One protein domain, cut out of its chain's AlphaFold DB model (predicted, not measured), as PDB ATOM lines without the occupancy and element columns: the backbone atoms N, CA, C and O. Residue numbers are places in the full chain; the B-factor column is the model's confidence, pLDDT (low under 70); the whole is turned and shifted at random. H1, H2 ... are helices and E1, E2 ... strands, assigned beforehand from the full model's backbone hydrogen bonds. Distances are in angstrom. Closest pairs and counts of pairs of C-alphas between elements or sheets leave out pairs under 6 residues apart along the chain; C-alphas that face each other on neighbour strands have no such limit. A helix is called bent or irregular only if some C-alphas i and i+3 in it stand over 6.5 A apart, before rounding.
ATOM      1  N   THR A 518     188.780 197.975 274.622       63.28
ATOM      2  CA  THR A 518     189.385 199.303 274.696       63.28
ATOM      3  C   THR A 518     188.288 200.356 274.897       63.28
ATOM      4  O   THR A 518     187.377 200.409 274.066       63.28
ATOM      5  N   PRO A 519     188.361 201.220 275.929       56.09
ATOM      6  CA  PRO A 519     187.379 202.277 276.156       56.09
ATOM      7  C   PRO A 519     187.456 203.309 275.023       56.09
ATOM      8  O   PRO A 519     188.325 204.171 275.010       56.09
ATOM      9  N   HIS A 520     186.580 203.172 274.029       59.91
ATOM     10  CA  HIS A 520     186.437 204.084 272.890       59.91
ATOM     11  C   HIS A 520     184.969 204.460 272.720       59.91
ATOM     12  O   HIS A 520     184.065 203.745 273.163       59.91
ATOM     13  N   ALA A 521     184.717 205.567 272.025       60.94
ATOM     14  CA  ALA A 521     183.376 206.014 271.683       60.94
ATOM     15  C   ALA A 521     182.811 205.187 270.512       60.94
ATOM     16  O   ALA A 521     182.442 205.741 269.481       60.94
ATOM     17  N   LEU A 522     182.720 203.859 270.669       70.81
ATOM     18  CA  LEU A 522     182.234 202.932 269.633       70.81
ATOM     19  C   LEU A 522     180.827 203.288 269.129       70.81
ATOM     20  O   LEU A 522     180.486 202.990 267.989       70.81
ATOM     21  N   HIS A 523     180.029 203.985 269.944       76.75
ATOM     22  CA  HIS A 523     178.733 204.534 269.538       76.75
ATOM     23  C   HIS A 523     178.821 205.533 268.370       76.75
ATOM     24  O   HIS A 523     177.830 205.715 267.674       76.75
ATOM     25  N   ARG A 524     179.989 206.146 268.130       81.81
ATOM     26  CA  ARG A 524     180.245 207.086 267.024       81.81
ATOM     27  C   ARG A 524     180.750 206.411 265.754       81.81
ATOM     28  O   ARG A 524     180.803 207.043 264.705       81.81
ATOM     29  N   LEU A 525     181.130 205.134 265.820       87.44
ATOM     30  CA  LEU A 525     181.606 204.401 264.648       87.44
ATOM     31  C   LEU A 525     180.553 204.358 263.518       87.44
ATOM     32  O   LEU A 525     180.932 204.603 262.378       87.44
ATOM     33  N   PRO A 526     179.247 204.138 263.781       88.94
ATOM     34  CA  PRO A 526     178.215 204.234 262.745       88.94
ATOM     35  C   PRO A 526     178.148 205.597 262.047       88.94
ATOM     36  O   PRO A 526     177.975 205.636 260.832       88.94
ATOM     37  N   GLU A 527     178.313 206.697 262.791       87.81
ATOM     38  CA  GLU A 527     178.312 208.061 262.241       87.81
ATOM     39  C   GLU A 527     179.505 208.272 261.304       87.81
ATOM     40  O   GLU A 527     179.345 208.777 260.195       87.81
ATOM     41  N   LEU A 528     180.691 207.813 261.718       89.19
ATOM     42  CA  LEU A 528     181.895 207.846 260.889       89.19
ATOM     43  C   LEU A 528     181.719 207.017 259.612       89.19
ATOM     44  O   LEU A 528     182.037 207.482 258.523       89.19
ATOM     45  N   LEU A 529     181.193 205.796 259.725       91.50
ATOM     46  CA  LEU A 529     180.960 204.932 258.568       91.50
ATOM     47  C   LEU A 529     179.955 205.554 257.591       91.50
ATOM     48  O   LEU A 529     180.160 205.481 256.381       91.50
ATOM     49  N   ALA A 530     178.897 206.192 258.102       90.50
ATOM     50  CA  ALA A 530     177.931 206.914 257.280       90.50
ATOM     51  C   ALA A 530     178.583 208.100 256.550       90.50
ATOM     52  O   ALA A 530     178.378 208.258 255.348       90.50
ATOM     53  N   ALA A 531     179.439 208.870 257.231       89.00
ATOM     54  CA  ALA A 531     180.211 209.953 256.615       89.00
ATOM     55  C   ALA A 531     181.165 209.451 255.511       89.00
ATOM     56  O   ALA A 531     181.394 210.147 254.526       89.00
ATOM     57  N   LEU A 532     181.671 208.219 255.632       88.75
ATOM     58  CA  LEU A 532     182.495 207.560 254.614       88.75
ATOM     59  C   LEU A 532     181.681 206.941 253.455       88.75
ATOM     60  O   LEU A 532     182.269 206.353 252.545       88.75
ATOM     61  N   GLY A 533     180.351 207.079 253.457       89.00
ATOM     62  CA  GLY A 533     179.465 206.661 252.363       89.00
ATOM     63  C   GLY A 533     178.703 205.352 252.593       89.00
ATOM     64  O   GLY A 533     178.071 204.849 251.664       89.00
ATOM     65  N   MET A 534     178.740 204.776 253.798       91.88
ATOM     66  CA  MET A 534     177.879 203.640 254.149       91.88
ATOM     67  C   MET A 534     176.410 204.074 254.214       91.88
ATOM     68  O   MET A 534     176.078 205.083 254.832       91.88
ATOM     69  N   THR A 535     175.510 203.253 253.674       90.69
ATOM     70  CA  THR A 535     174.062 203.413 253.860       90.69
ATOM     71  C   THR A 535     173.630 202.745 255.174       90.69
ATOM     72  O   THR A 535     173.791 201.526 255.306       90.69
ATOM     73  N   PRO A 536     173.102 203.485 256.167       88.25
ATOM     74  CA  PRO A 536     172.718 202.914 257.458       88.25
ATOM     75  C   PRO A 536     171.546 201.928 257.355       88.25
ATOM     76  O   PRO A 536     170.578 202.166 256.635       88.25
ATOM     77  N   SER A 537     171.604 200.843 258.134       80.44
ATOM     78  CA  SER A 537     170.534 199.834 258.199       80.44
ATOM     79  C   SER A 537     169.441 200.164 259.225       80.44
ATOM     80  O   SER A 537     168.370 199.561 259.185       80.44
ATOM     81  N   ALA A 538     169.705 201.055 260.185       61.38
ATOM     82  CA  ALA A 538     168.799 201.311 261.303       61.38
ATOM     83  C   ALA A 538     167.674 202.291 260.922       61.38
ATOM     84  O   ALA A 538     167.939 203.413 260.503       61.38
ATOM     85  N   GLY A 539     166.417 201.879 261.128       56.66
ATOM     86  CA  GLY A 539     165.246 202.769 261.150       56.66
ATOM     87  C   GLY A 539     164.675 203.208 259.797       56.66
ATOM     88  O   GLY A 539     163.631 203.847 259.775       56.66
ATOM     89  N   THR A 540     165.302 202.857 258.675       53.41
ATOM     90  CA  THR A 540     164.925 203.398 257.357       53.41
ATOM     91  C   THR A 540     163.948 202.526 256.568       53.41
ATOM     92  O   THR A 540     163.420 202.978 255.558       53.41
ATOM     93  N   GLY A 541     163.714 201.269 256.976       60.09
ATOM     94  CA  GLY A 541     162.922 200.310 256.188       60.09
ATOM     95  C   GLY A 541     163.517 200.008 254.802       60.09
ATOM     96  O   GLY A 541     162.884 199.327 254.000       60.09
ATOM     97  N   LEU A 542     164.725 200.512 254.522       66.12
ATOM     98  CA  LEU A 542     165.402 200.366 253.244       66.12
ATOM     99  C   LEU A 542     165.856 198.919 253.075       66.12
ATOM    100  O   LEU A 542     166.565 198.363 253.916       66.12
ATOM    101  N   ILE A 543     165.442 198.322 251.964       75.75
ATOM    102  CA  ILE A 543     165.928 197.021 251.524       75.75
ATOM    103  C   ILE A 543     167.231 197.293 250.768       75.75
ATOM    104  O   ILE A 543     167.191 197.948 249.725       75.75
ATOM    105  N   PRO A 544     168.390 196.857 251.292       73.94
ATOM    106  CA  PRO A 544     169.648 197.065 250.600       73.94
ATOM    107  C   PRO A 544     169.623 196.283 249.282       73.94
ATOM    108  O   PRO A 544     169.171 195.133 249.277       73.94
ATOM    109  N   PRO A 545     170.121 196.867 248.185       81.00
ATOM    110  CA  PRO A 545     170.351 196.139 246.946       81.00
ATOM    111  C   PRO A 545     171.242 194.901 247.151       81.00
ATOM    112  O   PRO A 545     172.116 194.877 248.024       81.00
ATOM    113  N   HIS A 546     171.019 193.858 246.350       77.94
ATOM    114  CA  HIS A 546     171.700 192.566 246.496       77.94
ATOM    115  C   HIS A 546     173.223 192.627 246.277       77.94
ATOM    116  O   HIS A 546     173.935 191.746 246.761       77.94
ATOM    117  N   ASP A 547     173.707 193.644 245.565       80.19
ATOM    118  CA  ASP A 547     175.108 193.898 245.224       80.19
ATOM    119  C   ASP A 547     175.871 194.663 246.321       80.19
ATOM    120  O   ASP A 547     177.103 194.731 246.295       80.19
ATOM    121  N   GLN A 548     175.166 195.211 247.316       88.94
ATOM    122  CA  GLN A 548     175.796 195.901 248.433       88.94
ATOM    123  C   GLN A 548     176.298 194.931 249.504       88.94
ATOM    124  O   GLN A 548     175.633 193.975 249.912       88.94
ATOM    125  N   LEU A 549     177.485 195.233 250.021       91.44
ATOM    126  CA  LEU A 549     178.149 194.454 251.051       91.44
ATOM    127  C   LEU A 549     177.653 194.845 252.444       91.44
ATOM    128  O   LEU A 549     177.638 196.037 252.763       91.44
ATOM    129  N   PRO A 550     177.313 193.873 253.307       94.00
ATOM    130  CA  PRO A 550     176.984 194.163 254.693       94.00
ATOM    131  C   PRO A 550     178.231 194.613 255.459       94.00
ATOM    132  O   PRO A 550     179.308 194.021 255.333       94.00
ATOM    133  N   ILE A 551     178.060 195.630 256.300       94.88
ATOM    134  CA  ILE A 551     179.057 196.106 257.258       94.88
ATOM    135  C   ILE A 551     178.561 195.767 258.661       94.88
ATOM    136  O   ILE A 551     177.512 196.257 259.097       94.88
ATOM    137  N   THR A 552     179.307 194.925 259.376       93.88
ATOM    138  CA  THR A 552     178.966 194.517 260.742       93.88
ATOM    139  C   THR A 552     180.014 194.958 261.752       93.88
ATOM    140  O   THR A 552     181.203 194.986 261.452       93.88
ATOM    141  N   VAL A 553     179.568 195.284 262.966       93.31
ATOM    142  CA  VAL A 553     180.416 195.557 264.133       93.31
ATOM    143  C   VAL A 553     180.027 194.578 265.230       93.31
ATOM    144  O   VAL A 553     178.897 194.606 265.713       93.31
ATOM    145  N   ASP A 554     180.940 193.675 265.588       92.00
ATOM    146  CA  ASP A 554     180.739 192.633 266.608       92.00
ATOM    147  C   ASP A 554     179.452 191.806 266.411       92.00
ATOM    148  O   ASP A 554     178.815 191.379 267.373       92.00
ATOM    149  N   GLY A 555     179.070 191.581 265.149       90.81
ATOM    150  CA  GLY A 555     177.855 190.858 264.758       90.81
ATOM    151  C   GLY A 555     176.614 191.737 264.578       90.81
ATOM    152  O   GLY A 555     175.630 191.277 264.016       90.81
ATOM    153  N   ARG A 556     176.634 193.017 264.954       93.06
ATOM    154  CA  ARG A 556     175.536 193.947 264.654       93.06
ATOM    155  C   ARG A 556     175.679 194.505 263.241       93.06
ATOM    156  O   ARG A 556     176.736 195.027 262.904       93.06
ATOM    157  N   ILE A 557     174.628 194.438 262.427       92.06
ATOM    158  CA  ILE A 557     174.616 195.041 261.086       92.06
ATOM    159  C   ILE A 557     174.422 196.550 261.238       92.06
ATOM    160  O   ILE A 557     173.392 196.994 261.739       92.06
ATOM    161  N   ILE A 558     175.412 197.338 260.824       91.69
ATOM    162  CA  ILE A 558     175.356 198.804 260.918       91.69
ATOM    163  C   ILE A 558     174.816 199.406 259.621       91.69
ATOM    164  O   ILE A 558     174.049 200.371 259.646       91.69
ATOM    165  N   GLY A 559     175.167 198.812 258.485       92.06
ATOM    166  CA  GLY A 559     174.773 199.316 257.182       92.06
ATOM    167  C   GLY A 559     175.297 198.467 256.039       92.06
ATOM    168  O   GLY A 559     175.824 197.372 256.245       92.06
ATOM    169  N   TYR A 560     175.134 199.004 254.838       92.69
ATOM    170  CA  TYR A 560     175.534 198.382 253.587       92.69
ATOM    171  C   TYR A 560     176.313 199.387 252.740       92.69
ATOM    172  O   TYR A 560     176.088 200.597 252.829       92.69
ATOM    173  N   ALA A 561     177.257 198.901 251.943       92.50
ATOM    174  CA  ALA A 561     178.010 199.740 251.020       92.50
ATOM    175  C   ALA A 561     178.324 198.986 249.721       92.50
ATOM    176  O   ALA A 561     178.625 197.790 249.769       92.50
ATOM    177  N   PRO A 562     178.306 199.659 248.560       91.69
ATOM    178  CA  PRO A 562     178.828 199.079 247.328       91.69
ATOM    179  C   PRO A 562     180.346 198.857 247.433       91.69
ATOM    180  O   PRO A 562     181.035 199.502 248.228       91.69
ATOM    181  N   ILE A 563     180.882 197.942 246.620       87.25
ATOM    182  CA  ILE A 563     182.276 197.472 246.705       87.25
ATOM    183  C   ILE A 563     183.322 198.600 246.656       87.25
ATOM    184  O   ILE A 563     184.283 198.593 247.421       87.25
ATOM    185  N   ASN A 564     183.121 199.601 245.802       86.44
ATOM    186  CA  ASN A 564     184.014 200.751 245.645       86.44
ATOM    187  C   ASN A 564     184.080 201.623 246.911       86.44
ATOM    188  O   ASN A 564     185.153 202.074 247.306       86.44
ATOM    189  N   ILE A 565     182.942 201.835 247.573       89.31
ATOM    190  CA  ILE A 565     182.873 202.560 248.844       89.31
ATOM    191  C   ILE A 565     183.415 201.694 249.983       89.31
ATOM    192  O   ILE A 565     184.143 202.198 250.835       89.31
ATOM    193  N   ALA A 566     183.148 200.387 249.970       88.62
ATOM    194  CA  ALA A 566     183.678 199.449 250.955       88.62
ATOM    195  C   ALA A 566     185.218 199.470 251.004       88.62
ATOM    196  O   ALA A 566     185.792 199.549 252.089       88.62
ATOM    197  N   VAL A 567     185.891 199.487 249.847       85.56
ATOM    198  CA  VAL A 567     187.360 199.605 249.768       85.56
ATOM    199  C   VAL A 567     187.853 200.915 250.396       85.56
ATOM    200  O   VAL A 567     188.792 200.893 251.190       85.56
ATOM    201  N   ARG A 568     187.185 202.042 250.109       85.75
ATOM    202  CA  ARG A 568     187.516 203.352 250.704       85.75
ATOM    203  C   ARG A 568     187.336 203.361 252.220       85.75
ATOM    204  O   ARG A 568     188.204 203.852 252.931       85.75
ATOM    205  N   ILE A 569     186.240 202.787 252.719       89.25
ATOM    206  CA  ILE A 569     185.975 202.655 254.160       89.25
ATOM    207  C   ILE A 569     187.095 201.859 254.835       89.25
ATOM    208  O   ILE A 569     187.627 202.288 255.856       89.25
ATOM    209  N   VAL A 570     187.470 200.709 254.270       89.25
ATOM    210  CA  VAL A 570     188.510 199.833 254.831       89.25
ATOM    211  C   VAL A 570     189.856 200.550 254.888       89.25
ATOM    212  O   VAL A 570     190.515 200.515 255.924       89.25
ATOM    213  N   HIS A 571     190.243 201.232 253.808       84.56
ATOM    214  CA  HIS A 571     191.474 202.022 253.756       84.56
ATOM    215  C   HIS A 571     191.478 203.139 254.811       84.56
ATOM    216  O   HIS A 571     192.414 203.229 255.605       84.56
ATOM    217  N   ALA A 572     190.381 203.893 254.922       87.19
ATOM    218  CA  ALA A 572     190.244 204.953 255.916       87.19
ATOM    219  C   ALA A 572     190.360 204.447 257.359       87.19
ATOM    220  O   ALA A 572     191.093 205.018 258.168       87.19
ATOM    221  N   LEU A 573     189.681 203.344 257.688       89.62
ATOM    222  CA  LEU A 573     189.753 202.744 259.020       89.62
ATOM    223  C   LEU A 573     191.174 202.283 259.363       89.62
ATOM    224  O   LEU A 573     191.611 202.479 260.495       89.62
ATOM    225  N   ARG A 574     191.909 201.706 258.407       87.62
ATOM    226  CA  ARG A 574     193.296 201.260 258.612       87.62
ATOM    227  C   ARG A 574     194.248 202.420 258.873       87.62
ATOM    228  O   ARG A 574     195.010 202.373 259.837       87.62
ATOM    229  N   LEU A 575     194.142 203.504 258.107       84.31
ATOM    230  CA  LEU A 575     194.936 204.711 258.353       84.31
ATOM    231  C   LEU A 575     194.644 205.317 259.733       84.31
ATOM    232  O   LEU A 575     195.573 205.647 260.474       84.31
ATOM    233  N   LEU A 576     193.368 205.382 260.126       86.25
ATOM    234  CA  LEU A 576     192.963 205.843 261.456       86.25
ATOM    235  C   LEU A 576     193.485 204.931 262.577       86.25
ATOM    236  O   LEU A 576     193.910 205.437 263.615       86.25
ATOM    237  N   LYS A 577     193.516 203.605 262.379       88.19
ATOM    238  CA  LYS A 577     194.105 202.661 263.346       88.19
ATOM    239  C   LYS A 577     195.585 202.933 263.579       88.19
ATOM    240  O   LYS A 577     196.018 202.940 264.730       88.19
ATOM    241  N   VAL A 578     196.350 203.150 262.508       84.75
ATOM    242  CA  VAL A 578     197.793 203.415 262.599       84.75
ATOM    243  C   VAL A 578     198.059 204.724 263.338       84.75
ATOM    244  O   VAL A 578     198.895 204.774 264.241       84.75
ATOM    245  N   GLU A 579     197.313 205.775 263.007       83.44
ATOM    246  CA  GLU A 579     197.428 207.069 263.682       83.44
ATOM    247  C   GLU A 579     196.999 206.981 265.159       83.44
ATOM    248  O   GLU A 579     197.677 207.499 266.048       83.44
ATOM    249  N   GLY A 580     195.926 206.241 265.451       80.12
ATOM    250  CA  GLY A 580     195.506 205.936 266.817       80.12
ATOM    251  C   GLY A 580     196.584 205.184 267.599       80.12
ATOM    252  O   GLY A 580     196.879 205.539 268.741       80.12
ATOM    253  N   TYR A 581     197.232 204.194 266.975       78.81
ATOM    254  CA  TYR A 581     198.317 203.435 267.595       78.81
ATOM    255  C   TYR A 581     199.494 204.341 267.974       78.81
ATOM    256  O   TYR A 581     199.930 204.321 269.127       78.81
ATOM    257  N   ARG A 582     199.957 205.199 267.053       78.38
ATOM    258  CA  ARG A 582     201.042 206.167 267.315       78.38
ATOM    259  C   ARG A 582     200.761 207.033 268.536       78.38
ATOM    260  O   ARG A 582     201.638 207.212 269.380       78.38
ATOM    261  N   ARG A 583     199.528 207.526 268.666       72.62
ATOM    262  CA  ARG A 583     199.107 208.343 269.813       72.62
ATOM    263  C   ARG A 583     199.084 207.550 271.111       72.62
ATOM    264  O   ARG A 583     199.562 208.052 272.123       72.62
ATOM    265  N   THR A 584     198.578 206.315 271.090       71.75
ATOM    266  CA  THR A 584     198.600 205.449 272.280       71.75
ATOM    267  C   THR A 584     200.023 205.108 272.719       71.75
ATOM    268  O   THR A 584     200.312 205.104 273.912       71.75
ATOM    269  N   GLU A 585     200.935 204.889 271.772       69.38
ATOM    270  CA  GLU A 585     202.340 204.623 272.072       69.38
ATOM    271  C   GLU A 585     203.034 205.865 272.653       69.38
ATOM    272  O   GLU A 585     203.766 205.760 273.637       69.38
ATOM    273  N   ALA A 586     202.764 207.047 272.092       65.31
ATOM    274  CA  ALA A 586     203.263 208.315 272.616       65.31
ATOM    275  C   ALA A 586     202.747 208.595 274.039       65.31
ATOM    276  O   ALA A 586     203.534 208.954 274.914       65.31
ATOM    277  N   ALA A 587     201.457 208.359 274.296       63.91
ATOM    278  CA  ALA A 587     200.859 208.510 275.622       63.91
ATOM    279  C   ALA A 587     201.474 207.543 276.648       63.91
ATOM    280  O   ALA A 587     201.838 207.961 277.742       63.91
ATOM    281  N   ALA A 588     201.675 206.273 276.280       61.47
ATOM    282  CA  ALA A 588     202.306 205.288 277.158       61.47
ATOM    283  C   ALA A 588     203.771 205.637 277.481       61.47
ATOM    284  O   ALA A 588     204.234 205.410 278.600       61.47
ATOM    285  N   LYS A 589     204.513 206.198 276.515       64.81
ATOM    286  CA  LYS A 589     205.874 206.712 276.746       64.81
ATOM    287  C   LYS A 589     205.864 207.902 277.708       64.81
ATOM    288  O   LYS A 589     206.726 207.969 278.582       64.81
ATOM    289  N   LEU A 590     204.880 208.795 277.590       58.44
ATOM    290  CA  LEU A 590     204.711 209.940 278.486       58.44
ATOM    291  C   LEU A 590     204.363 209.509 279.921       58.44
ATOM    292  O   LEU A 590     204.996 209.972 280.861       58.44
ATOM    293  N   GLU A 591     203.428 208.576 280.104       54.38
ATOM    294  CA  GLU A 591     203.058 208.051 281.429       54.38
ATOM    295  C   GLU A 591     204.235 207.327 282.107       54.38
ATOM    296  O   GLU A 591     204.503 207.504 283.302       54.38
ATOM    297  N   ALA A 592     204.999 206.545 281.336       55.69
ATOM    298  CA  ALA A 592     206.226 205.919 281.823       55.69
ATOM    299  C   ALA A 592     207.258 206.971 282.264       55.69
ATOM    300  O   ALA A 592     207.919 206.801 283.293       55.69
ATOM    301  N   TRP A 593     207.368 208.079 281.525       59.34
ATOM    302  CA  TRP A 593     208.204 209.216 281.897       59.34
ATOM    303  C   TRP A 593     207.726 209.883 283.194       59.34
ATOM    304  O   TRP A 593     208.546 210.111 284.083       59.34
ATOM    305  N   GLU A 594     206.426 210.133 283.363       52.03
ATOM    306  CA  GLU A 594     205.864 210.720 284.589       52.03
ATOM    307  C   GLU A 594     206.103 209.828 285.811       52.03
ATOM    308  O   GLU A 594     206.565 210.297 286.852       52.03
ATOM    309  N   THR A 595     205.880 208.521 285.662       54.56
ATOM    310  CA  THR A 595     206.127 207.535 286.723       54.56
ATOM    311  C   THR A 595     207.600 207.517 287.123       54.56
ATOM    312  O   THR A 595     207.934 207.566 288.308       54.56
ATOM    313  N   THR A 596     208.497 207.505 286.135       52.69
ATOM    314  CA  THR A 596     209.948 207.550 286.366       52.69
ATOM    315  C   THR A 596     210.345 208.854 287.055       52.69
ATOM    316  O   THR A 596     211.107 208.844 288.021       52.69
ATOM    317  N   ARG A 597     209.781 209.985 286.620       56.84
ATOM    318  CA  ARG A 597     210.008 211.304 287.218       56.84
ATOM    319  C   ARG A 597     209.604 211.328 288.692       56.84
ATOM    320  O   ARG A 597     210.367 211.839 289.511       56.84
ATOM    321  N   GLU A 598     208.453 210.766 289.050       58.47
ATOM    322  CA  GLU A 598     208.006 210.689 290.446       58.47
ATOM    323  C   GLU A 598     208.864 209.733 291.288       58.47
ATOM    324  O   GLU A 598     209.220 210.067 292.420       58.47
ATOM    325  N   GLN A 599     209.304 208.599 290.734       52.41
ATOM    326  CA  GLN A 599     210.245 207.696 291.411       52.41
ATOM    327  C   GLN A 599     211.601 208.366 291.682       52.41
ATOM    328  O   GLN A 599     212.150 208.235 292.779       52.41
ATOM    329  N   VAL A 600     212.128 209.121 290.714       54.28
ATOM    330  CA  VAL A 600     213.370 209.894 290.869       54.28
ATOM    331  C   VAL A 600     213.194 210.990 291.920       54.28
ATOM    332  O   VAL A 600     214.026 211.106 292.819       54.28
ATOM    333  N   LYS A 601     212.086 211.744 291.894       57.94
ATOM    334  CA  LYS A 601     211.770 212.736 292.939       57.94
ATOM    335  C   LYS A 601     211.684 212.099 294.326       57.94
ATOM    336  O   LYS A 601     212.215 212.660 295.284       57.94
ATOM    337  N   ALA A 602     211.047 210.935 294.446       55.59
ATOM    338  CA  ALA A 602     210.939 210.204 295.704       55.59
ATOM    339  C   ALA A 602     212.316 209.751 296.221       55.59
ATOM    340  O   ALA A 602     212.600 209.921 297.408       55.59
ATOM    341  N   ARG A 603     213.199 209.261 295.338       52.59
ATOM    342  CA  ARG A 603     214.586 208.892 295.674       52.59
ATOM    343  C   ARG A 603     215.423 210.092 296.104       52.59
ATOM    344  O   ARG A 603     216.064 210.028 297.147       52.59
ATOM    345  N   LEU A 604     215.347 211.210 295.383       50.78
ATOM    346  CA  LEU A 604     216.030 212.454 295.759       50.78
ATOM    347  C   LEU A 604     215.533 212.989 297.112       50.78
ATOM    348  O   LEU A 604     216.313 213.513 297.903       50.78
ATOM    349  N   LYS A 605     214.241 212.823 297.419       53.62
ATOM    350  CA  LYS A 605     213.659 213.191 298.719       53.62
ATOM    351  C   LYS A 605     214.099 212.253 299.851       53.62
ATOM    352  O   LYS A 605     214.228 212.711 300.982       53.62
ATOM    353  N   GLN A 606     214.345 210.973 299.560       52.78
ATOM    354  CA  GLN A 606     214.943 210.018 300.505       52.78
ATOM    355  C   GLN A 606     216.438 210.292 300.728       52.78
ATOM    356  O   GLN A 606     216.889 210.219 301.865       52.78
ATOM    357  N   GLN A 607     217.185 210.683 299.691       47.03
ATOM    358  CA  GLN A 607     218.591 211.098 299.807       47.03
ATOM    359  C   GLN A 607     218.762 212.422 300.555       47.03
ATOM    360  O   GLN A 607     219.695 212.548 301.332       47.03
ATOM    361  N   LYS A 608     217.830 213.375 300.420       45.84
ATOM    362  CA  LYS A 608     217.806 214.605 301.237       45.84
ATOM    363  C   LYS A 608     217.627 214.370 302.745       45.84
ATOM    364  O   LYS A 608     217.772 215.319 303.499       45.84
ATOM    365  N   LYS A 609     217.272 213.155 303.181       43.41
ATOM    366  CA  LYS A 609     217.246 212.768 304.604       43.41
ATOM    367  C   LYS A 609     218.579 212.187 305.098       43.41
ATOM    368  O   LYS A 609     218.661 211.801 306.258       43.41
ATOM    369  N   VAL A 610     219.585 212.081 304.229       43.09
ATOM    370  CA  VAL A 610     220.963 211.751 304.597       43.09
ATOM    371  C   VAL A 610     221.697 213.085 304.704       43.09
ATOM    372  O   VAL A 610     221.981 213.720 303.690       43.09
ATOM    373  N   LYS A 668     205.718 211.619 253.507       36.62
ATOM    374  CA  LYS A 668     204.707 212.459 252.850       36.62
ATOM    375  C   LYS A 668     203.353 211.787 252.559       36.62
ATOM    376  O   LYS A 668     203.020 211.559 251.400       36.62
ATOM    377  N   THR A 669     202.535 211.581 253.582       44.81
ATOM    378  CA  THR A 669     201.068 211.563 253.422       44.81
ATOM    379  C   THR A 669     200.448 211.957 254.753       44.81
ATOM    380  O   THR A 669     200.359 211.139 255.671       44.81
ATOM    381  N   ASP A 670     200.060 213.228 254.888       58.00
ATOM    382  CA  ASP A 670     199.204 213.637 255.995       58.00
ATOM    383  C   ASP A 670     197.882 212.863 255.840       58.00
ATOM    384  O   ASP A 670     197.268 212.839 254.766       58.00
ATOM    385  N   VAL A 671     197.451 212.166 256.894       63.25
ATOM    386  CA  VAL A 671     196.187 211.405 256.896       63.25
ATOM    387  C   VAL A 671     195.015 212.332 256.534       63.25
ATOM    388  O   VAL A 671     194.032 211.882 255.947       63.25
ATOM    389  N   LYS A 672     195.155 213.639 256.810       61.59
ATOM    390  CA  LYS A 672     194.257 214.714 256.363       61.59
ATOM    391  C   LYS A 672     194.083 214.760 254.850       61.59
ATOM    392  O   LYS A 672     192.947 214.710 254.380       61.59
ATOM    393  N   ASP A 673     195.187 214.789 254.111       60.03
ATOM    394  CA  ASP A 673     195.183 214.906 252.652       60.03
ATOM    395  C   ASP A 673     194.658 213.625 251.995       60.03
ATOM    396  O   ASP A 673     193.953 213.667 250.990       60.03
ATOM    397  N   THR A 674     194.944 212.475 252.612       65.19
ATOM    398  CA  THR A 674     194.551 211.160 252.083       65.19
ATOM    399  C   THR A 674     193.060 210.877 252.282       65.19
ATOM    400  O   THR A 674     192.408 210.299 251.412       65.19
ATOM    401  N   LEU A 675     192.494 211.285 253.424       71.31
ATOM    402  CA  LEU A 675     191.085 211.042 253.757       71.31
ATOM    403  C   LEU A 675     190.153 212.191 253.370       71.31
ATOM    404  O   LEU A 675     188.937 212.018 253.445       71.31
ATOM    405  N   ASN A 676     190.700 213.337 252.948       73.12
ATOM    406  CA  ASN A 676     189.950 214.568 252.693       73.12
ATOM    407  C   ASN A 676     189.051 214.951 253.889       73.12
ATOM    408  O   ASN A 676     187.870 215.258 253.733       73.12
ATOM    409  N   MET A 677     189.610 214.856 255.100       76.12
ATOM    410  CA  MET A 677     188.935 215.166 256.365       76.12
ATOM    411  C   MET A 677     189.641 216.330 257.059       76.12
ATOM    412  O   MET A 677     190.870 216.411 257.087       76.12
ATOM    413  N   THR A 678     188.870 217.205 257.699       75.56
ATOM    414  CA  THR A 678     189.407 218.266 258.558       75.56
ATOM    415  C   THR A 678     190.064 217.686 259.813       75.56
ATOM    416  O   THR A 678     189.760 216.580 260.267       75.56
ATOM    417  N   GLU A 679     190.939 218.457 260.463       70.81
ATOM    418  CA  GLU A 679     191.603 218.003 261.692       70.81
ATOM    419  C   GLU A 679     190.613 217.675 262.826       70.81
ATOM    420  O   GLU A 679     190.832 216.745 263.606       70.81
ATOM    421  N   VAL A 680     189.503 218.412 262.909       71.75
ATOM    422  CA  VAL A 680     188.443 218.159 263.894       71.75
ATOM    423  C   VAL A 680     187.755 216.823 263.619       71.75
ATOM    424  O   VAL A 680     187.510 216.056 264.552       71.75
ATOM    425  N   GLU A 681     187.474 216.515 262.353       73.69
ATOM    426  CA  GLU A 681     186.864 215.247 261.948       73.69
ATOM    427  C   GLU A 681     187.796 214.068 262.216       73.69
ATOM    428  O   GLU A 681     187.346 213.066 262.765       73.69
ATOM    429  N   ILE A 682     189.099 214.205 261.956       74.31
ATOM    430  CA  ILE A 682     190.086 213.167 262.288       74.31
ATOM    431  C   ILE A 682     190.158 212.943 263.794       74.31
ATOM    432  O   ILE A 682     190.128 211.802 264.249       74.31
ATOM    433  N   ARG A 683     190.202 214.008 264.604       73.81
ATOM    434  CA  ARG A 683     190.191 213.870 266.071       73.81
ATOM    435  C   ARG A 683     188.933 213.148 266.556       73.81
ATOM    436  O   ARG A 683     189.031 212.302 267.442       73.81
ATOM    437  N   ARG A 684     187.765 213.434 265.972       76.00
ATOM    438  CA  ARG A 684     186.516 212.713 266.276       76.00
ATOM    439  C   ARG A 684     186.570 211.254 265.820       76.00
ATOM    440  O   ARG A 684     186.153 210.384 266.580       76.00
ATOM    441  N   ALA A 685     187.107 210.987 264.633       78.06
ATOM    442  CA  ALA A 685     187.236 209.647 264.072       78.06
ATOM    443  C   ALA A 685     188.178 208.762 264.905       78.06
ATOM    444  O   ALA A 685     187.853 207.613 265.191       78.06
ATOM    445  N   LEU A 686     189.290 209.314 265.392       76.38
ATOM    446  CA  LEU A 686     190.239 208.607 266.260       76.38
ATOM    447  C   LEU A 686     189.640 208.213 267.617       76.38
ATOM    448  O   LEU A 686     190.025 207.197 268.182       76.38
ATOM    449  N   LEU A 687     188.666 208.967 268.133       72.88
ATOM    450  CA  LEU A 687     187.922 208.564 269.336       72.88
ATOM    451  C   LEU A 687     186.957 207.399 269.068       72.88
ATOM    452  O   LEU A 687     186.580 206.685 270.001       72.88
ATOM    453  N   ALA A 688     186.531 207.228 267.814       77.81
ATOM    454  CA  ALA A 688     185.587 206.199 267.392       77.81
ATOM    455  C   ALA A 688     186.272 204.889 266.966       77.81
ATOM    456  O   ALA A 688     185.649 203.831 267.063       77.81
ATOM    457  N   VAL A 689     187.529 204.946 266.508       84.69
ATOM    458  CA  VAL A 689     188.280 203.807 265.954       84.69
ATOM    459  C   VAL A 689     189.409 203.383 266.902       84.69
ATOM    460  O   VAL A 689     190.442 204.046 266.954       84.69
ATOM    461  N   PRO A 690     189.260 202.257 267.627       85.69
ATOM    462  CA  PRO A 690     190.355 201.699 268.408       85.69
ATOM    463  C   PRO A 690     191.529 201.265 267.534       85.69
ATOM    464  O   PRO A 690     191.330 200.626 266.502       85.69
ATOM    465  N   SER A 691     192.760 201.479 268.004       85.50
ATOM    466  CA  SER A 691     193.969 200.965 267.336       85.50
ATOM    467  C   SER A 691     193.990 199.433 267.220       85.50
ATOM    468  O   SER A 691     194.633 198.880 266.332       85.50
ATOM    469  N   THR A 692     193.244 198.741 268.087       89.12
ATOM    470  CA  THR A 692     193.082 197.279 268.118       89.12
ATOM    471  C   THR A 692     191.849 196.772 267.356       89.12
ATOM    472  O   THR A 692     191.508 195.587 267.466       89.12
ATOM    473  N   LEU A 693     191.128 197.648 266.645       90.94
ATOM    474  CA  LEU A 693     189.993 197.271 265.802       90.94
ATOM    475  C   LEU A 693     190.474 196.333 264.692       90.94
ATOM    476  O   LEU A 693     191.376 196.676 263.938       90.94
ATOM    477  N   GLU A 694     189.870 195.160 264.555       91.31
ATOM    478  CA  GLU A 694     190.140 194.309 263.393       91.31
ATOM    479  C   GLU A 694     189.208 194.697 262.251       91.31
ATOM    480  O   GLU A 694     187.989 194.740 262.435       91.31
ATOM    481  N   VAL A 695     189.793 194.994 261.090       92.31
ATOM    482  CA  VAL A 695     189.076 195.452 259.895       92.31
ATOM    483  C   VAL A 695     189.172 194.352 258.844       92.31
ATOM    484  O   VAL A 695     190.046 194.350 257.978       92.31
ATOM    485  N   ALA A 696     188.285 193.361 258.941       92.00
ATOM    486  CA  ALA A 696     188.289 192.229 258.025       92.00
ATOM    487  C   ALA A 696     187.382 192.499 256.818       92.00
ATOM    488  O   ALA A 696     186.155 192.491 256.923       92.00
ATOM    489  N   PHE A 697     187.997 192.703 255.656       91.44
ATOM    490  CA  PHE A 697     187.295 192.893 254.391       91.44
ATOM    491  C   PHE A 697     187.284 191.610 253.555       91.44
ATOM    492  O   PHE A 697     188.326 191.017 253.254       91.44
ATOM    493  N   ILE A 698     186.085 191.176 253.170       89.81
ATOM    494  CA  ILE A 698     185.861 190.068 252.247       89.81
ATOM    495  C   ILE A 698     185.235 190.612 250.965       89.81
ATOM    496  O   ILE A 698     184.039 190.913 250.968       89.81
ATOM    497  N   PRO A 699     186.005 190.741 249.872       86.06
ATOM    498  CA  PRO A 699     185.436 191.112 248.590       86.06
ATOM    499  C   PRO A 699     184.630 189.941 247.999       86.06
ATOM    500  O   PRO A 699     184.875 188.782 248.356       86.06
ATOM    501  N   PRO A 700     183.687 190.216 247.081       86.31
ATOM    502  CA  PRO A 700     183.041 189.197 246.263       86.31
ATOM    503  C   PRO A 700     184.061 188.306 245.550       86.31
ATOM    504  O   PRO A 700     185.162 188.743 245.200       86.31
ATOM    505  N   ALA A 701     183.693 187.048 245.326       80.75
ATOM    506  CA  ALA A 701     184.557 186.101 244.638       80.75
ATOM    507  C   ALA A 701     184.883 186.575 243.208       80.75
ATOM    508  O   ALA A 701     184.051 187.197 242.550       80.75
ATOM    509  N   GLY A 702     186.115 186.333 242.753       71.44
ATOM    510  CA  GLY A 702     186.612 186.800 241.450       71.44
ATOM    511  C   GLY A 702     187.006 188.284 241.390       71.44
ATOM    512  O   GLY A 702     187.774 188.663 240.513       71.44
ATOM    513  N   TRP A 703     186.581 189.126 242.345       78.88
ATOM    514  CA  TRP A 703     186.885 190.564 242.305       78.88
ATOM    515  C   TRP A 703     188.391 190.854 242.369       78.88
ATOM    516  O   TRP A 703     188.887 191.674 241.607       78.88
ATOM    517  N   ILE A 704     189.142 190.157 243.233       68.75
ATOM    518  CA  ILE A 704     190.601 190.353 243.350       68.75
ATOM    519  C   ILE A 704     191.309 190.006 242.033       68.75
ATOM    520  O   ILE A 704     192.136 190.786 241.575       68.75
ATOM    521  N   GLN A 705     190.955 188.878 241.407       68.50
ATOM    522  CA  GLN A 705     191.543 188.444 240.133       68.50
ATOM    523  C   GLN A 705     191.278 189.466 239.024       68.50
ATOM    524  O   GLN A 705     192.206 189.874 238.336       68.50
ATOM    525  N   GLN A 706     190.045 189.974 238.929       70.75
ATOM    526  CA  GLN A 706     189.686 191.024 237.971       70.75
ATOM    527  C   GLN A 706     190.512 192.304 238.161       70.75
ATOM    528  O   GLN A 706     190.910 192.938 237.186       70.75
ATOM    529  N   GLN A 707     190.776 192.699 239.411       67.56
ATOM    530  CA  GLN A 707     191.611 193.868 239.700       67.56
ATOM    531  C   GLN A 707     193.085 193.624 239.339       67.56
ATOM    532  O   GLN A 707     193.722 194.502 238.758       67.56
ATOM    533  N   GLU A 708     193.624 192.437 239.637       62.16
ATOM    534  CA  GLU A 708     194.992 192.056 239.258       62.16
ATOM    535  C   GLU A 708     195.167 192.049 237.729       62.16
ATOM    536  O   GLU A 708     196.099 192.667 237.215       62.16
ATOM    537  N   GLU A 709     194.228 191.458 236.989       66.12
ATOM    538  CA  GLU A 709     194.212 191.479 235.521       66.12
ATOM    539  C   GLU A 709     194.126 192.908 234.962       66.12
ATOM    540  O   GLU A 709     194.868 193.270 234.044       66.12
ATOM    541  N   ALA A 710     193.260 193.755 235.528       62.50
ATOM    542  CA  ALA A 710     193.124 195.152 235.118       62.50
ATOM    543  C   ALA A 710     194.430 195.946 235.305       62.50
ATOM    544  O   ALA A 710     194.787 196.769 234.455       62.50
ATOM    545  N   LEU A 711     195.176 195.681 236.379       56.09
ATOM    546  CA  LEU A 711     196.463 196.323 236.636       56.09
ATOM    547  C   LEU A 711     197.557 195.829 235.696       56.09
ATOM    548  O   LEU A 711     198.266 196.656 235.129       56.09
ATOM    549  N   VAL A 712     197.670 194.517 235.475       59.56
ATOM    550  CA  VAL A 712     198.624 193.950 234.506       59.56
ATOM    551  C   VAL A 712     198.370 194.529 233.110       59.56
ATOM    552  O   VAL A 712     199.303 194.945 232.417       59.56
ATOM    553  N   ASN A 713     197.102 194.673 232.724       59.44
ATOM    554  CA  ASN A 713     196.698 195.316 231.473       59.44
ATOM    555  C   ASN A 713     197.021 196.820 231.428       59.44
ATOM    556  O   ASN A 713     197.258 197.376 230.358       59.44
ATOM    557  N   PRO A 760     184.410 182.822 250.025       88.62
ATOM    558  CA  PRO A 760     183.651 183.003 251.262       88.62
ATOM    559  C   PRO A 760     182.681 184.188 251.170       88.62
ATOM    560  O   PRO A 760     182.809 185.058 250.312       88.62
ATOM    561  N   PHE A 761     181.709 184.224 252.082       91.56
ATOM    562  CA  PHE A 761     180.634 185.220 252.068       91.56
ATOM    563  C   PHE A 761     181.181 186.661 252.190       91.56
ATOM    564  O   PHE A 761     181.866 186.947 253.177       91.56
ATOM    565  N   PRO A 762     180.877 187.571 251.245       92.12
ATOM    566  CA  PRO A 762     181.482 188.898 251.199       92.12
ATOM    567  C   PRO A 762     180.875 189.881 252.211       92.12
ATOM    568  O   PRO A 762     179.727 189.740 252.634       92.12
ATOM    569  N   GLY A 763     181.658 190.880 252.621       93.06
ATOM    570  CA  GLY A 763     181.277 191.854 253.647       93.06
ATOM    571  C   GLY A 763     182.466 192.547 254.316       93.06
ATOM    572  O   GLY A 763     183.619 192.152 254.131       93.06
ATOM    573  N   ILE A 764     182.180 193.566 255.127       94.31
ATOM    574  CA  ILE A 764     183.140 194.155 256.069       94.31
ATOM    575  C   ILE A 764     182.749 193.706 257.478       94.31
ATOM    576  O   ILE A 764     181.663 194.018 257.961       94.31
ATOM    577  N   PHE A 765     183.649 192.990 258.145       94.88
ATOM    578  CA  PHE A 765     183.455 192.473 259.494       94.88
ATOM    579  C   PHE A 765     184.409 193.193 260.446       94.88
ATOM    580  O   PHE A 765     185.617 192.954 260.443       94.88
ATOM    581  N   LEU A 766     183.856 194.091 261.253       94.19
ATOM    582  CA  LEU A 766     184.584 194.863 262.252       94.19
ATOM    583  C   LEU A 766     184.448 194.185 263.614       94.19
ATOM    584  O   LEU A 766     183.339 193.841 264.032       94.19
ATOM    585  N   GLN A 767     185.562 193.996 264.319       91.50
ATOM    586  CA  GLN A 767     185.546 193.391 265.653       91.50
ATOM    587  C   GLN A 767     186.372 194.164 266.672       91.50
ATOM    588  O   GLN A 767     187.537 194.495 266.440       91.50
ATOM    589  N   THR A 768     185.767 194.391 267.838       89.69
ATOM    590  CA  THR A 768     186.369 195.120 268.963       89.69
ATOM    591  C   THR A 768     186.541 194.252 270.204       89.69
ATOM    592  O   THR A 768     187.430 194.521 271.010       89.69
ATOM    593  N   GLN A 769     185.764 193.172 270.311       88.00
ATOM    594  CA  GLN A 769     185.637 192.342 271.510       88.00
ATOM    595  C   GLN A 769     186.943 191.665 271.980       88.00
ATOM    596  O   GLN A 769     187.873 191.492 271.181       88.00
ATOM    597  N   PRO A 770     187.041 191.259 273.264       90.75
ATOM    598  CA  PRO A 770     188.222 190.578 273.793       90.75
ATOM    599  C   PRO A 770     188.314 189.132 273.270       90.75
ATOM    600  O   PRO A 770     187.484 188.695 272.476       90.75
ATOM    601  N   ALA A 771     189.325 188.384 273.725       92.31
ATOM    602  CA  ALA A 771     189.672 187.013 273.317       92.31
ATOM    603  C   ALA A 771     190.213 186.864 271.881       92.31
ATOM    604  O   ALA A 771     190.545 185.757 271.450       92.31
ATOM    605  N   ARG A 772     190.357 187.968 271.140       93.44
ATOM    606  CA  ARG A 772     190.901 187.967 269.776       93.44
ATOM    607  C   ARG A 772     192.422 187.939 269.768       93.44
ATOM    608  O   ARG A 772     193.068 188.646 270.545       93.44
ATOM    609  N   LEU A 773     192.968 187.154 268.845       94.50
ATOM    610  CA  LEU A 773     194.383 187.171 268.507       94.50
ATOM    611  C   LEU A 773     194.708 188.443 267.734       94.50
ATOM    612  O   LEU A 773     194.006 188.795 266.790       94.50
ATOM    613  N   ILE A 774     195.789 189.099 268.130       93.31
ATOM    614  CA  ILE A 774     196.299 190.281 267.455       93.31
ATOM    615  C   ILE A 774     197.819 190.217 267.344       93.31
ATOM    616  O   ILE A 774     198.498 189.623 268.189       93.31
ATOM    617  N   ARG A 775     198.363 190.851 266.311       91.31
ATOM    618  CA  ARG A 775     199.807 191.033 266.151       91.31
ATOM    619  C   ARG A 775     200.115 192.382 265.496       91.31
ATOM    620  O   ARG A 775     199.311 192.852 264.692       91.31
ATOM    621  N   PRO A 776     201.258 193.000 265.820       89.00
ATOM    622  CA  PRO A 776     201.683 194.233 265.177       89.00
ATOM    623  C   PRO A 776     202.367 193.943 263.827       89.00
ATOM    624  O   PRO A 776     203.150 192.998 263.714       89.00
ATOM    625  N   VAL A 777     202.097 194.780 262.827       83.69
ATOM    626  CA  VAL A 777     202.741 194.834 261.502       83.69
ATOM    627  C   VAL A 777     203.082 196.283 261.155       83.69
ATOM    628  O   VAL A 777     202.506 197.208 261.722       83.69
ATOM    629  N   LYS A 778     204.023 196.512 260.237       79.31
ATOM    630  CA  LYS A 778     204.339 197.860 259.751       79.31
ATOM    631  C   LYS A 778     203.487 198.171 258.521       79.31
ATOM    632  O   LYS A 778     203.543 197.436 257.538       79.31
ATOM    633  N   HIS A 779     202.714 199.248 258.575       75.00
ATOM    634  CA  HIS A 779     201.937 199.764 257.452       75.00
ATOM    635  C   HIS A 779     202.873 200.465 256.460       75.00
ATOM    636  O   HIS A 779     203.676 201.306 256.863       75.00
ATOM    637  N   LEU A 780     202.800 200.127 255.171       69.31
ATOM    638  CA  LEU A 780     203.748 200.627 254.164       69.31
ATOM    639  C   LEU A 780     203.525 202.101 253.808       69.31
ATOM    640  O   LEU A 780     204.494 202.839 253.687       69.31
ATOM    641  N   GLU A 781     202.268 202.535 253.696       68.56
ATOM    642  CA  GLU A 781     201.914 203.885 253.218       68.56
ATOM    643  C   GLU A 781     202.425 205.014 254.126       68.56
ATOM    644  O   GLU A 781     202.943 206.012 253.647       68.56
ATOM    645  N   ASN A 782     202.336 204.844 255.447       69.94
ATOM    646  CA  ASN A 782     202.766 205.857 256.412       69.94
ATOM    647  C   ASN A 782     203.911 205.375 257.320       69.94
ATOM    648  O   ASN A 782     204.365 206.128 258.174       69.94
ATOM    649  N   GLY A 783     204.362 204.123 257.202       68.25
ATOM    650  CA  GLY A 783     205.440 203.549 258.012       68.25
ATOM    651  C   GLY A 783     205.096 203.255 259.480       68.25
ATOM    652  O   GLY A 783     205.981 202.824 260.221       68.25
ATOM    653  N   GLY A 784     203.857 203.497 259.930       73.75
ATOM    654  CA  GLY A 784     203.436 203.273 261.318       73.75
ATOM    655  C   GLY A 784     203.120 201.809 261.643       73.75
ATOM    656  O   GLY A 784     203.049 200.963 260.756       73.75
ATOM    657  N   ILE A 785     202.934 201.498 262.928       81.81
ATOM    658  CA  ILE A 785     202.542 200.153 263.370       81.81
ATOM    659  C   ILE A 785     201.017 200.024 263.297       81.81
ATOM    660  O   ILE A 785     200.294 200.814 263.904       81.81
ATOM    661  N   GLU A 786     200.533 199.008 262.586       87.12
ATOM    662  CA  GLU A 786     199.141 198.565 262.616       87.12
ATOM    663  C   GLU A 786     199.025 197.264 263.416       87.12
ATOM    664  O   GLU A 786     199.850 196.362 263.289       87.12
ATOM    665  N   VAL A 787     197.975 197.138 264.222       89.25
ATOM    666  CA  VAL A 787     197.623 195.874 264.870       89.25
ATOM    667  C   VAL A 787     196.553 195.169 264.035       89.25
ATOM    668  O   VAL A 787     195.483 195.731 263.790       89.25
ATOM    669  N   ILE A 788     196.830 193.934 263.612       91.12
ATOM    670  CA  ILE A 788     195.932 193.131 262.768       91.12
ATOM    671  C   ILE A 788     195.506 191.836 263.462       91.12
ATOM    672  O   ILE A 788     196.247 191.275 264.278       91.12
ATOM    673  N   GLY A 789     194.307 191.361 263.124       92.19
ATOM    674  CA  GLY A 789     193.787 190.054 263.530       92.19
ATOM    675  C   GLY A 789     193.905 188.992 262.427       92.19
ATOM    676  O   GLY A 789     194.236 189.307 261.280       92.19
ATOM    677  N   PRO A 790     193.643 187.713 262.741       92.44
ATOM    678  CA  PRO A 790     193.864 186.611 261.809       92.44
ATOM    679  C   PRO A 790     192.905 186.600 260.617       92.44
ATOM    680  O   PRO A 790     193.282 186.116 259.555       92.44
ATOM    681  N   MET A 791     191.686 187.136 260.729       90.12
ATOM    682  CA  MET A 791     190.772 187.204 259.577       90.12
ATOM    683  C   MET A 791     191.070 188.375 258.665       90.12
ATOM    684  O   MET A 791     190.915 188.259 257.451       90.12
ATOM    685  N   GLU A 792     191.546 189.472 259.245       87.94
ATOM    686  CA  GLU A 792     192.092 190.584 258.484       87.94
ATOM    687  C   GLU A 792     193.297 190.154 257.625       87.94
ATOM    688  O   GLU A 792     193.462 190.693 256.536       87.94
ATOM    689  N   GLN A 793     194.075 189.144 258.044       84.88
ATOM    690  CA  GLN A 793     195.274 188.665 257.336       84.88
ATOM    691  C   GLN A 793     195.010 187.802 256.087       84.88
ATOM    692  O   GLN A 793     195.858 187.764 255.205       84.88
ATOM    693  N   VAL A 794     193.873 187.106 255.975       74.75
ATOM    694  CA  VAL A 794     193.676 186.043 254.956       74.75
ATOM    695  C   VAL A 794     193.743 186.549 253.502       74.75
ATOM    696  O   VAL A 794     193.961 185.757 252.591       74.75
ATOM    697  N   ARG A 795     193.543 187.850 253.257       63.78
ATOM    698  CA  ARG A 795     193.473 188.422 251.897       63.78
ATOM    699  C   ARG A 795     194.391 189.593 251.541       63.78
ATOM    700  O   ARG A 795     194.659 189.718 250.348       63.78
ATOM    701  N   PRO A 796     194.882 190.458 252.448       52.62
ATOM    702  CA  PRO A 796     195.985 191.336 252.076       52.62
ATOM    703  C   PRO A 796     197.233 190.487 251.793       52.62
ATOM    704  O   PRO A 796     197.560 189.590 252.572       52.62
ATOM    705  N   ARG A 797     197.951 190.760 250.695       48.31
ATOM    706  CA  ARG A 797     199.258 190.129 250.458       48.31
ATOM    707  C   ARG A 797     200.257 190.756 251.432       48.31
ATOM    708  O   ARG A 797     200.641 191.914 251.280       48.31
ATOM    709  N   LEU A 798     200.629 190.004 252.465       42.91
ATOM    710  CA  LEU A 798     201.618 190.413 253.460       42.91
ATOM    711  C   LEU A 798     203.018 189.994 252.987       42.91
ATOM    712  O   LEU A 798     203.220 188.832 252.638       42.91
ATOM    713  N   MET A 799     203.973 190.926 252.942       37.47
ATOM    714  CA  MET A 799     205.312 190.649 252.418       37.47
ATOM    715  C   MET A 799     206.228 190.075 253.509       37.47
ATOM    716  O   MET A 799     206.384 190.668 254.578       37.47
ATOM    717  N   ILE A 800     206.880 188.947 253.212       43.56
ATOM    718  CA  ILE A 800     208.033 188.446 253.969       43.56
ATOM    719  C   ILE A 800     209.290 188.999 253.295       43.56
ATOM    720  O   ILE A 800     209.411 188.981 252.073       43.56
ATOM    721  N   ILE A 801     210.200 189.532 254.104       37.59
ATOM    722  CA  ILE A 801     211.364 190.320 253.697       37.59
ATOM    723  C   ILE A 801     212.242 189.554 252.691       37.59
ATOM    724  O   ILE A 801     213.075 188.728 253.051       37.59
ATOM    725  N   LYS A 802     212.077 189.894 251.410       31.72
ATOM    726  CA  LYS A 802     213.150 189.960 250.414       31.72
ATOM    727  C   LYS A 802     213.040 191.335 249.758       31.72
ATOM    728  O   LYS A 802     212.157 191.581 248.944       31.72
ATOM    729  N   ILE A 803     213.924 192.248 250.157       38.25
ATOM    730  CA  ILE A 803     213.967 193.648 249.691       38.25
ATOM    731  C   ILE A 803     214.153 193.747 248.157       38.25
ATOM    732  O   ILE A 803     213.895 194.793 247.574       38.25
ATOM    733  N   SER A 804     214.516 192.655 247.471       37.44
ATOM    734  CA  SER A 804     214.700 192.613 246.016       37.44
ATOM    735  C   SER A 804     213.437 192.339 245.181       37.44
ATOM    736  O   SER A 804     213.525 192.375 243.958       37.44
ATOM    737  N   THR A 805     212.272 192.077 245.786       42.38
ATOM    738  CA  THR A 805     211.025 191.763 245.054       42.38
ATOM    739  C   THR A 805     209.847 192.619 245.513       42.38
ATOM    740  O   THR A 805     208.768 192.098 245.797       42.38
ATOM    741  N   ILE A 806     210.031 193.936 245.616       45.41
ATOM    742  CA  ILE A 806     208.877 194.840 245.550       45.41
ATOM    743  C   ILE A 806     208.412 194.783 244.097       45.41
ATOM    744  O   ILE A 806     209.056 195.363 243.229       45.41
ATOM    745  N   ASP A 807     207.368 194.003 243.825       45.19
ATOM    746  CA  ASP A 807     206.746 193.962 242.506       45.19
ATOM    747  C   ASP A 807     205.775 195.150 242.385       45.19
ATOM    748  O   ASP A 807     204.711 195.124 243.017       45.19
ATOM    749  N   PRO A 808     206.102 196.197 241.601       41.03
ATOM    750  CA  PRO A 808     205.197 197.321 241.368       41.03
ATOM    751  C   PRO A 808     203.893 196.907 240.653       41.03
ATOM    752  O   PRO A 808     202.978 197.720 240.546       41.03
ATOM    753  N   GLY A 809     203.775 195.652 240.198       35.84
ATOM    754  CA  GLY A 809     202.579 195.050 239.614       35.84
ATOM    755  C   GLY A 809     201.559 194.449 240.583       35.84
ATOM    756  O   GLY A 809     200.660 193.749 240.129       35.84
ATOM    757  N   CYS A 810     201.651 194.685 241.894       44.22
ATOM    758  CA  CYS A 810     200.711 194.123 242.874       44.22
ATOM    759  C   CYS A 810     199.855 195.197 243.578       44.22
ATOM    760  O   CYS A 810     200.332 195.908 244.457       44.22
ATOM    761  N   LEU A 811     198.552 195.235 243.274       37.72
ATOM    762  CA  LEU A 811     197.559 196.204 243.791       37.72
ATOM    763  C   LEU A 811     197.304 196.171 245.315       37.72
ATOM    764  O   LEU A 811     196.738 197.118 245.851       37.72
ATOM    765  N   PHE A 812     197.670 195.090 246.016       46.12
ATOM    766  CA  PHE A 812     197.248 194.835 247.409       46.12
ATOM    767  C   PHE A 812     198.408 194.580 248.389       46.12
ATOM    768  O   PHE A 812     198.254 193.820 249.352       46.12
ATOM    769  N   GLN A 813     199.572 195.192 248.159       52.34
ATOM    770  CA  GLN A 813     200.692 195.173 249.109       52.34
ATOM    771  C   GLN A 813     200.575 196.348 250.091       52.34
ATOM    772  O   GLN A 813     200.728 197.500 249.704       52.34
ATOM    773  N   LEU A 814     200.297 196.059 251.368       50.50
ATOM    774  CA  LEU A 814     200.072 197.093 252.397       50.50
ATOM    775  C   LEU A 814     200.997 196.981 253.621       50.50
ATOM    776  O   LEU A 814     201.082 197.928 254.403       50.50
ATOM    777  N   TYR A 815     201.702 195.855 253.798       51.44
ATOM    778  CA  TYR A 815     202.318 195.499 255.081       51.44
ATOM    779  C   TYR A 815     203.724 194.905 254.976       51.44
ATOM    780  O   TYR A 815     204.001 194.103 254.084       51.44
ATOM    781  N   LEU A 816     204.559 195.225 255.971       52.66
ATOM    782  CA  LEU A 816     205.869 194.622 256.229       52.66
ATOM    783  C   LEU A 816     205.922 194.023 257.646       52.66
ATOM    784  O   LEU A 816     205.389 194.596 258.602       52.66
ATOM    785  N   GLU A 817     206.606 192.892 257.806       56.47
ATOM    786  CA  GLU A 817     206.881 192.316 259.126       56.47
ATOM    787  C   GLU A 817     207.860 193.172 259.946       56.47
ATOM    788  O   GLU A 817     208.863 193.667 259.437       56.47
ATOM    789  N   ILE A 818     207.593 193.312 261.250       53.28
ATOM    790  CA  ILE A 818     208.404 194.132 262.177       53.28
ATOM    791  C   ILE A 818     209.725 193.429 262.566       53.28
ATOM    792  O   ILE A 818     210.613 194.049 263.143       53.28
ATOM    793  N   ALA A 819     209.867 192.130 262.275       45.34
ATOM    794  CA  ALA A 819     210.854 191.252 262.908       45.34
ATOM    795  C   ALA A 819     211.994 190.724 262.010       45.34
ATOM    796  O   ALA A 819     212.532 189.662 262.309       45.34
ATOM    797  N   CYS A 820     212.433 191.457 260.986       37.41
ATOM    798  CA  CYS A 820     213.857 191.385 260.633       37.41
ATOM    799  C   CYS A 820     214.495 192.649 261.177       37.41
ATOM    800  O   CYS A 820     214.047 193.755 260.865       37.41
ATOM    801  N   THR A 821     215.495 192.498 262.040       37.56
ATOM    802  CA  THR A 821     216.267 193.656 262.477       37.56
ATOM    803  C   THR A 821     216.843 194.365 261.239       37.56
ATOM    804  O   THR A 821     217.055 193.719 260.207       37.56
ATOM    805  N   PRO A 822     217.089 195.687 261.287       38.25
ATOM    806  CA  PRO A 822     217.805 196.370 260.208       38.25
ATOM    807  C   PRO A 822     219.132 195.667 259.888       38.25
ATOM    808  O   PRO A 822     219.515 195.581 258.723       38.25
ATOM    809  N   ASP A 823     219.768 195.089 260.911       36.09
ATOM    810  CA  ASP A 823     220.997 194.311 260.792       36.09
ATOM    811  C   ASP A 823     220.779 193.000 260.014       36.09
ATOM    812  O   ASP A 823     221.508 192.767 259.052       36.09
ATOM    813  N   ASP A 824     219.724 192.222 260.295       35.84
ATOM    814  CA  ASP A 824     219.374 191.005 259.533       35.84
ATOM    815  C   ASP A 824     219.019 191.325 258.071       35.84
ATOM    816  O   ASP A 824     219.415 190.617 257.146       35.84
ATOM    817  N   ALA A 825     218.294 192.424 257.842       35.22
ATOM    818  CA  ALA A 825     217.953 192.890 256.501       35.22
ATOM    819  C   ALA A 825     219.198 193.352 255.721       35.22
ATOM    820  O   ALA A 825     219.312 193.090 254.521       35.22
ATOM    821  N   SER A 826     220.154 193.993 256.401       33.62
ATOM    822  CA  SER A 826     221.420 194.440 255.815       33.62
ATOM    823  C   SER A 826     222.400 193.292 255.562       33.62
ATOM    824  O   SER A 826     223.119 193.317 254.566       33.62
ATOM    825  N   GLU A 827     222.413 192.260 256.409       31.84
ATOM    826  CA  GLU A 827     223.287 191.097 256.257       31.84
ATOM    827  C   GLU A 827     222.779 190.152 255.158       31.84
ATOM    828  O   GLU A 827     223.579 189.620 254.388       31.84
ATOM    829  N   ILE A 828     221.458 190.033 254.987       34.84
ATOM    830  CA  ILE A 828     220.848 189.347 253.836       34.84
ATOM    831  C   ILE A 828     221.086 190.136 252.537       34.84
ATOM    832  O   ILE A 828     221.370 189.532 251.506       34.84
ATOM    833  N   ALA A 829     221.031 191.474 252.576       31.45
ATOM    834  CA  ALA A 829     221.346 192.317 251.419       31.45
ATOM    835  C   ALA A 829     222.839 192.271 251.038       31.45
ATOM    836  O   ALA A 829     223.163 192.206 249.856       31.45
ATOM    837  N   ARG A 830     223.754 192.237 252.016       31.84
ATOM    838  CA  ARG A 830     225.209 192.136 251.787       31.84
ATOM    839  C   ARG A 830     225.685 190.755 251.348       31.84
ATOM    840  O   ARG A 830     226.764 190.665 250.785       31.84
ATOM    841  N   ARG A 831     224.935 189.689 251.639       31.20
ATOM    842  CA  ARG A 831     225.253 188.329 251.164       31.20
ATOM    843  C   ARG A 831     224.671 188.020 249.777       31.20
ATOM    844  O   ARG A 831     224.945 186.946 249.249       31.20
ATOM    845  N   HIS A 832     223.854 188.915 249.213       30.77
ATOM    846  CA  HIS A 832     223.216 188.736 247.903       30.77
ATOM    847  C   HIS A 832     223.558 189.807 246.852       30.77
ATOM    848  O   HIS A 832     223.286 189.566 245.675       30.77
ATOM    849  N   LEU A 833     224.144 190.943 247.245       26.22
ATOM    850  CA  LEU A 833     225.022 191.745 246.379       26.22
ATOM    851  C   LEU A 833     226.397 191.078 246.305       26.22
ATOM    852  O   LEU A 833     227.009 191.157 245.218       26.22
TER     853      LEU A 833
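What this domain is: This is residues 518 to 610, 668 to 713 and 760 to 833 of the 833 residues of the protein "Rpa2 protein" of Symbiodinium sp. KB8 (UniProt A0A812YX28). A long helix, H2, covers one face of a four-stranded sheet with its first turns and passes the edge strand E6 of a second, curled sheet; beyond that, residues 586 to 610, of which 586 to 607 belong to H2, stick out as a free arm. H1 covers the same face of the first sheet over E2, and H4 crosses H2. The 213 printed residues hold seven named helices and eight named strands, in the order H1 E1 E2 H2 H3 H4 E3 H5 E4 E5 E6 H6 E7 E8 H7; the class is mixed, and so are both sheets, E2 E1 E4 E3 and E6 E5 E8 E7. The whole is loose, radius of gyration of the C-alphas 21.2 A, spanning 79 by 57 by 34 A.

How they stand to each other: The first sheet runs E2 (556 to 561), E1 (549 to 553), E4 (763 to 767), E3 (694 to 698). E1 and E2 form an antiparallel hairpin, N 551 and O 559 2.8 A apart; E1 and E4 are parallel, N 764 and O 550 2.9 A; E4 and E3 are antiparallel, N 765 and O 696 2.8 A. H1 (522 to 531) and H2 (563 to 607) are on one face, two layers with the sheet, at heights of 9.2 A and 10.2 A, both along the strands. H4 (679 to 688) touches H2 about perpendicular, 84 degrees, closest C-alphas Gly 580 and Leu 686, 5.9 A, with residues 576 to 580 of H2 alone. H3 (671 to 675) only just touches H2, with 3 pairs of C-alphas within 8 A, closest Ala 572 and Leu 675, 6.5 A, with residues 572 to 576 of H2 alone. The second sheet runs E6 (785 to 788), E5 (773 to 779), E8 (813 to 816), E7 (797 to 799). E5 and E6 form a hairpin, N 777 and O 786 2.8 A; E5 and E8 are antiparallel, N 778 and O 816 2.9 A; E8 and E7 are parallel, N 799 and O 815 3.4 A. H2 stands at its level, height 2.6 A, closest C-alphas Val 578 and Glu 786, 5.0 A. H6 (790 to 793) is on the first sheet's opposite face, over none of its strands; E6, H6, E7 are a split strand-helix-strand unit, two same-way strands with a helix between, its crossover right-handed. H5 (703 to 713) and H7 (822 to 830) touch no helix. Every O i to N i+4 pair is within hydrogen-bond range in H2, H3, H4, H5 and H7, 4 of 6 in H1; H6 is too short.

Where its parts are: H2 is 65.8 A long, from C-alpha 563 at (182.276, 197.472, 246.705) to C-alpha 607 at (218.591, 211.098, 299.807). H1 is only just irregular: C-alphas 523 and 526 are 6.8 A apart. H7 ends with C-alpha 830 at (225.209, 192.136, 251.787).

The domain as a whole: Residues 611 to 667 and 714 to 759 are not printed, with C-alpha gaps of 54.2 A and 26.7 A. The links H1 to E1 and E7 to E8 are long. Mean pLDDT of the printed part is 70.4, under 70 for instance in residues 585 to 610 and 795 to 833.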